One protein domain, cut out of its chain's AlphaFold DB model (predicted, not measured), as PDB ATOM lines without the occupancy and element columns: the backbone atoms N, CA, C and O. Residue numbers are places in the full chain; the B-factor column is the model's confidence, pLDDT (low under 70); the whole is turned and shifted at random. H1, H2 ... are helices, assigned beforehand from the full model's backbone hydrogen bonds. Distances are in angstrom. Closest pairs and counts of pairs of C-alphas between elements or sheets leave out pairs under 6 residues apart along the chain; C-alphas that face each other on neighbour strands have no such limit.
ATOM      1  N   ASP A  15      33.234  14.335  -1.349       76.31
ATOM      2  CA  ASP A  15      33.583  15.053  -0.117       76.31
ATOM      3  C   ASP A  15      32.538  16.113   0.259       76.31
ATOM      4  O   ASP A  15      32.219  16.294   1.434       76.31
ATOM      5  N   GLU A  16      31.961  16.790  -0.735       76.31
ATOM      6  CA  GLU A  16      30.901  17.777  -0.526       76.31
ATOM      7  C   GLU A  16      29.582  17.100  -0.128       76.31
ATOM      8  O   GLU A  16      28.857  17.611   0.726       76.31
ATOM      9  N   ILE A  17      29.282  15.926  -0.689       76.56
ATOM     10  CA  ILE A  17      28.116  15.127  -0.283       76.56
ATOM     11  C   ILE A  17      28.251  14.708   1.186       76.56
ATOM     12  O   ILE A  17      27.326  14.908   1.976       76.56
ATOM     13  N   LEU A  18      29.415  14.176   1.572       77.25
ATOM     14  CA  LEU A  18      29.694  13.754   2.945       77.25
ATOM     15  C   LEU A  18      29.650  14.931   3.921       77.25
ATOM     16  O   LEU A  18      29.064  14.812   4.998       77.25
ATOM     17  N   ALA A  19      30.204  16.081   3.531       79.44
ATOM     18  CA  ALA A  19      30.147  17.295   4.333       79.44
ATOM     19  C   ALA A  19      28.704  17.761   4.576       79.44
ATOM     20  O   ALA A  19      28.330  18.082   5.707       79.44
ATOM     21  N   ARG A  20      27.860  17.728   3.539       76.69
ATOM     22  CA  ARG A  20      26.448  18.113   3.653       76.69
ATOM     23  C   ARG A  20      25.651  17.127   4.499       76.69
ATOM     24  O   ARG A  20      24.697  17.536   5.146       76.69
ATOM     25  N   TYR A  21      26.029  15.852   4.516       71.38
ATOM     26  CA  TYR A  21      25.316  14.840   5.291       71.38
ATOM     27  C   TYR A  21      25.701  14.843   6.774       71.38
ATOM     28  O   TYR A  21      24.831  14.865   7.639       71.38
ATOM     29  N   LEU A  22      27.002  14.837   7.073       77.12
ATOM     30  CA  LEU A  22      27.508  14.751   8.446       77.12
ATOM     31  C   LEU A  22      27.443  16.093   9.176       77.12
ATOM     32  O   LEU A  22      27.148  16.135  10.367       77.12
ATOM     33  N   TRP A  23      27.714  17.183   8.457       78.06
ATOM     34  CA  TRP A  23      27.910  18.508   9.047       78.06
ATOM     35  C   TRP A  23      26.868  19.533   8.596       78.06
ATOM     36  O   TRP A  23      26.863  20.649   9.108       78.06
ATOM     37  N   ASN A  24      25.989  19.181   7.648       75.50
ATOM     38  CA  ASN A  24      25.043  20.111   7.018       75.50
ATOM     39  C   ASN A  24      25.726  21.360   6.414       75.50
ATOM     40  O   ASN A  24      25.166  22.454   6.403       75.50
ATOM     41  N   GLN A  25      26.958  21.204   5.917       75.25
ATOM     42  CA  GLN A  25      27.785  22.268   5.336       75.25
ATOM     43  C   GLN A  25      28.420  21.798   4.020       75.25
ATOM     44  O   GLN A  25      28.549  20.605   3.782       75.25
ATOM     45  N   LYS A  26      28.822  22.719   3.133       75.69
ATOM     46  CA  LYS A  26      29.443  22.352   1.838       75.69
ATOM     47  C   LYS A  26      30.836  21.733   1.982       75.69
ATOM     48  O   LYS A  26      31.279  21.003   1.105       75.69
ATOM     49  N   THR A  27      31.528  22.046   3.068       81.56
ATOM     50  CA  THR A  27      32.889  21.592   3.350       81.56
ATOM     51  C   THR A  27      32.937  21.040   4.758       81.56
ATOM     52  O   THR A  27      32.292  21.587   5.651       81.56
ATOM     53  N   ALA A  28      33.689  19.959   4.955       80.19
ATOM     54  CA  ALA A  28      33.909  19.431   6.290       80.19
ATOM     55  C   ALA A  28      34.653  20.476   7.145       80.19
ATOM     56  O   ALA A  28      35.532  21.168   6.616       80.19
ATOM     57  N   PRO A  29      34.314  20.600   8.437       81.38
ATOM     58  CA  PRO A  29      35.058  21.449   9.353       81.38
ATOM     59  C   PRO A  29      36.516  20.991   9.427       81.38
ATOM     60  O   PRO A  29      36.836  19.807   9.279       81.38
ATOM     61  N   SER A  30      37.416  21.945   9.644       83.75
ATOM     62  CA  SER A  30      38.835  21.644   9.789       83.75
ATOM     63  C   SER A  30      39.094  20.813  11.056       83.75
ATOM     64  O   SER A  30      38.341  20.911  12.028       83.75
ATOM     65  N   PRO A  31      40.181  20.020  11.111       80.00
ATOM     66  CA  PRO A  31      40.494  19.209  12.288       80.00
ATOM     67  C   PRO A  31      40.576  20.011  13.594       80.00
ATOM     68  O   PRO A  31      40.200  19.510  14.647       80.00
ATOM     69  N   SER A  32      41.020  21.268  13.524       81.12
ATOM     70  CA  SER A  32      41.080  22.168  14.680       81.12
ATOM     71  C   SER A  32      39.699  22.597  15.174       81.12
ATOM     72  O   SER A  32      39.528  22.849  16.361       81.12
ATOM     73  N   GLU A  33      38.708  22.672  14.286       78.88
ATOM     74  CA  GLU A  33      37.329  23.003  14.645       78.88
ATOM     75  C   GLU A  33      36.587  21.814  15.242       78.88
ATOM     76  O   GLU A  33      35.626  22.031  15.965       78.88
ATOM     77  N   LEU A  34      37.017  20.577  14.972       76.19
ATOM     78  CA  LEU A  34      36.419  19.366  15.548       76.19
ATOM     79  C   LEU A  34      36.667  19.224  17.055       76.19
ATOM     80  O   LEU A  34      35.941  18.494  17.720       76.19
ATOM     81  N   VAL A  35      37.681  19.912  17.583       76.69
ATOM     82  CA  VAL A  35      38.012  19.936  19.019       76.69
ATOM     83  C   VAL A  35      37.098  20.896  19.793       76.69
ATOM     84  O   VAL A  35      37.097  20.895  21.017       76.69
ATOM     85  N   ASP A  36      36.326  21.724  19.089       76.19
ATOM     86  CA  ASP A  36      35.411  22.689  19.689       76.19
ATOM     87  C   ASP A  36      34.231  21.972  20.368       76.19
ATOM     88  O   ASP A  36      33.513  21.186  19.740       76.19
ATOM     89  N   ASP A  37      34.003  22.281  21.644       73.75
ATOM     90  CA  ASP A  37      32.926  21.701  22.450       73.75
ATOM     91  C   ASP A  37      31.529  21.961  21.856       73.75
ATOM     92  O   ASP A  37      30.585  21.254  22.198       73.75
ATOM     93  N   LYS A  38      31.374  22.898  20.903       72.94
ATOM     94  CA  LYS A  38      30.107  23.137  20.181       72.94
ATOM     95  C   LYS A  38      29.539  21.901  19.475       72.94
ATOM     96  O   LYS A  38      28.348  21.875  19.165       72.94
ATOM     97  N   TRP A  39      30.376  20.907  19.163       71.00
ATOM     98  CA  TRP A  39      29.940  19.652  18.539       71.00
ATOM     99  C   TRP A  39      29.442  18.624  19.559       71.00
ATOM    100  O   TRP A  39      28.728  17.688  19.192       71.00
ATOM    101  N   ILE A  40      29.805  18.785  20.831       75.31
ATOM    102  CA  ILE A  40      29.393  17.909  21.919       75.31
ATOM    103  C   ILE A  40      28.062  18.442  22.443       75.31
ATOM    104  O   ILE A  40      27.984  19.522  23.023       75.31
ATOM    105  N   ARG A  41      26.983  17.686  22.227       68.56
ATOM    106  CA  ARG A  41      25.694  18.026  22.839       68.56
ATOM    107  C   ARG A  41      25.828  17.959  24.355       68.56
ATOM    108  O   ARG A  41      26.325  16.968  24.887       68.56
ATOM    109  N   ASP A  42      25.339  18.996  25.024       74.44
ATOM    110  CA  ASP A  42      25.284  19.041  26.479       74.44
ATOM    111  C   ASP A  42      24.423  17.881  27.008       74.44
ATOM    112  O   ASP A  42      23.415  17.515  26.396       74.44
ATOM    113  N   ALA A  43      24.808  17.291  28.141       71.31
ATOM    114  CA  ALA A  43      24.214  16.035  28.621       71.31
ATOM    115  C   ALA A  43      22.707  16.149  28.925       71.31
ATOM    116  O   ALA A  43      21.992  15.149  28.906       71.31
ATOM    117  N   ASN A  44      22.234  17.374  29.174       73.81
ATOM    118  CA  ASN A  44      20.841  17.699  29.476       73.81
ATOM    119  C   ASN A  44      20.168  18.533  28.375       73.81
ATOM    120  O   ASN A  44      19.115  19.118  28.621       73.81
ATOM    121  N   ALA A  45      20.775  18.650  27.192       71.50
ATOM    122  CA  ALA A  45      20.179  19.413  26.105       71.50
ATOM    123  C   ALA A  45      18.888  18.723  25.633       71.50
ATOM    124  O   ALA A  45      18.930  17.656  25.013       71.50
ATOM    125  N   GLU A  46      17.735  19.335  25.911       69.88
ATOM    126  CA  GLU A  46      16.491  18.991  25.226       69.88
ATOM    127  C   GLU A  46      16.673  19.369  23.755       69.88
ATOM    128  O   GLU A  46      16.834  20.536  23.407       69.88
ATOM    129  N   GLY A  47      16.766  18.360  22.890       63.03
ATOM    130  CA  GLY A  47      16.951  18.596  21.465       63.03
ATOM    131  C   GLY A  47      15.741  19.321  20.890       63.03
ATOM    132  O   GLY A  47      14.612  18.854  21.044       63.03
ATOM    133  N   ASP A  48      15.980  20.421  20.179       66.69
ATOM    134  CA  ASP A  48      14.927  21.075  19.414       66.69
ATOM    135  C   ASP A  48      14.372  20.112  18.360       66.69
ATOM    136  O   ASP A  48      15.115  19.427  17.644       66.69
ATOM    137  N   ALA A  49      13.044  20.069  18.245       60.72
ATOM    138  CA  ALA A  49      12.399  19.335  17.173       60.72
ATOM    139  C   ALA A  49      12.840  19.935  15.831       60.72
ATOM    140  O   ALA A  49      12.563  21.096  15.526       60.72
ATOM    141  N   LEU A  50      13.532  19.134  15.021       62.62
ATOM    142  CA  LEU A  50      13.994  19.557  13.707       62.62
ATOM    143  C   LEU A  50      12.777  19.665  12.770       62.62
ATOM    144  O   LEU A  50      12.320  18.672  12.203       62.62
ATOM    145  N   ILE A  51      12.214  20.868  12.628       69.94
ATOM    146  CA  ILE A  51      11.125  21.132  11.677       69.94
ATOM    147  C   ILE A  51      11.746  21.281  10.291       69.94
ATOM    148  O   ILE A  51      12.171  22.359   9.882       69.94
ATOM    149  N   ILE A  52      11.828  20.165   9.574       68.00
ATOM    150  CA  ILE A  52      12.387  20.129   8.227       68.00
ATOM    151  C   ILE A  52      11.266  20.329   7.206       68.00
ATOM    152  O   ILE A  52      10.307  19.556   7.157       68.00
ATOM    153  N   ASN A  53      11.416  21.314   6.319       79.94
ATOM    154  CA  ASN A  53      10.633  21.352   5.089       79.94
ATOM    155  C   ASN A  53      11.084  20.199   4.183       79.94
ATOM    156  O   ASN A  53      12.138  20.268   3.549       79.94
ATOM    157  N   ALA A  54      10.282  19.135   4.124       74.31
ATOM    158  CA  ALA A  54      10.617  17.927   3.375       74.31
ATOM    159  C   ALA A  54      10.894  18.206   1.887       74.31
ATOM    160  O   ALA A  54      11.793  17.599   1.310       74.31
ATOM    161  N   ASN A  55      10.177  19.152   1.270       75.56
ATOM    162  CA  ASN A  55      10.374  19.479  -0.141       75.56
ATOM    163  C   ASN A  55      11.741  20.134  -0.381       75.56
ATOM    164  O   ASN A  55      12.466  19.760  -1.301       75.56
ATOM    165  N   GLU A  56      12.129  21.081   0.472       78.50
ATOM    166  CA  GLU A  56      13.438  21.729   0.392       78.50
ATOM    167  C   GLU A  56      14.576  20.757   0.724       78.50
ATOM    168  O   GLU A  56      15.563  20.685  -0.007       78.50
ATOM    169  N   TYR A  57      14.411  19.941   1.766       74.19
ATOM    170  CA  TYR A  57      15.418  18.976   2.198       74.19
ATOM    171  C   TYR A  57      15.694  17.880   1.163       74.19
ATOM    172  O   TYR A  57      16.852  17.525   0.944       74.19
ATOM    173  N   MET A  58      14.653  17.381   0.490       76.69
ATOM    174  CA  MET A  58      14.795  16.363  -0.555       76.69
ATOM    175  C   MET A  58      15.246  16.946  -1.900       76.69
ATOM    176  O   MET A  58      15.891  16.247  -2.674       76.69
ATOM    177  N   THR A  59      14.935  18.215  -2.194       73.94
ATOM    178  CA  THR A  59      15.252  18.827  -3.501       73.94
ATOM    179  C   THR A  59      16.594  19.566  -3.503       73.94
ATOM    180  O   THR A  59      17.310  19.545  -4.502       73.94
ATOM    181  N   HIS A  60      16.958  20.212  -2.394       75.00
ATOM    182  CA  HIS A  60      18.134  21.088  -2.295       75.00
ATOM    183  C   HIS A  60      19.044  20.769  -1.097       75.00
ATOM    184  O   HIS A  60      20.215  21.155  -1.108       75.00
ATOM    185  N   GLY A  61      18.525  20.069  -0.084       70.00
ATOM    186  CA  GLY A  61      19.260  19.669   1.116       70.00
ATOM    187  C   GLY A  61      19.952  18.306   1.010       70.00
ATOM    188  O   GLY A  61      20.122  17.740  -0.071       70.00
ATOM    189  N   GLY A  62      20.360  17.770   2.164       67.44
ATOM    190  CA  GLY A  62      21.070  16.489   2.259       67.44
ATOM    191  C   GLY A  62      20.249  15.275   1.804       67.44
ATOM    192  O   GLY A  62      20.822  14.288   1.348       67.44
ATOM    193  N   GLY A  63      18.915  15.359   1.853       67.00
ATOM    194  CA  GLY A  63      18.014  14.288   1.413       67.00
ATOM    195  C   GLY A  63      18.072  14.000  -0.088       67.00
ATOM    196  O   GLY A  63      17.795  12.878  -0.497       67.00
ATOM    197  N   ARG A  64      18.511  14.967  -0.907       69.38
ATOM    198  CA  ARG A  64      18.697  14.791  -2.358       69.38
ATOM    199  C   ARG A  64      19.679  13.669  -2.708       69.38
ATOM    200  O   ARG A  64      19.570  13.071  -3.775       69.38
ATOM    201  N   PHE A  65      20.654  13.410  -1.838       65.38
ATOM    202  CA  PHE A  65      21.708  12.422  -2.082       65.38
ATOM    203  C   PHE A  65      21.324  11.006  -1.639       65.38
ATOM    204  O   PHE A  65      22.054  10.065  -1.931       65.38
ATOM    205  N   VAL A  66      20.184  10.840  -0.962       58.09
ATOM    206  CA  VAL A  66      19.665   9.532  -0.559       58.09
ATOM    207  C   VAL A  66      18.609   9.108  -1.572       58.09
ATOM    208  O   VAL A  66      17.496   9.634  -1.584       58.09
TER     209      VAL A  66
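What this domain is: This is residues 15 to 66 of the 73 residues of an uncharacterized protein of Snodgrassella alvi (UniProt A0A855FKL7). With little regular structure, this is a flat, open loop of chain: three short helices, H1, H3 and H2, meet along one side, and the long link swings out from H1 and back to H2, sticking out at residues 30 to 38 and 40 to 51. The printed part has 52 residues, 18 of them in named elements, all helix, in the order H1, H2, H3, with no named strand. It is loose, with a radius of gyration of the C-alphas of 13.3 A, and spans 32 by 28 by 12 A.

Where its parts are: H1, residues 15 to 22, begins at C-alpha 15 (33.583, 15.053, -0.117) and is 10.5 A long. H2, residues 54 to 59, is 8.3 A long. H3, residues 62 to 65, is 6.0 A long and ends at C-alpha 65 (21.708, 12.422, -2.082).

How they stand to each other: H1 touches H3, the closest C-alphas, of Tyr 21 and Gly 62, being 5.5 A apart. H2 and H3 only just touch, with 3 pairs of C-alphas within 8 A, and only at the corner by their tight link; the closest C-alphas, of Met 58 and Arg 64, are 4.6 A apart. H1 and H2 are apart. In H1 and H2 every O i to N i+4 pair is within hydrogen-bond range; H3 is too short for one.

The domain as a whole: The printed part has no cut. The link from H1 to H2 is long, 31 residues. Residue 41, residues 46 to 52 and residues 62 to 66 have pLDDT under 70.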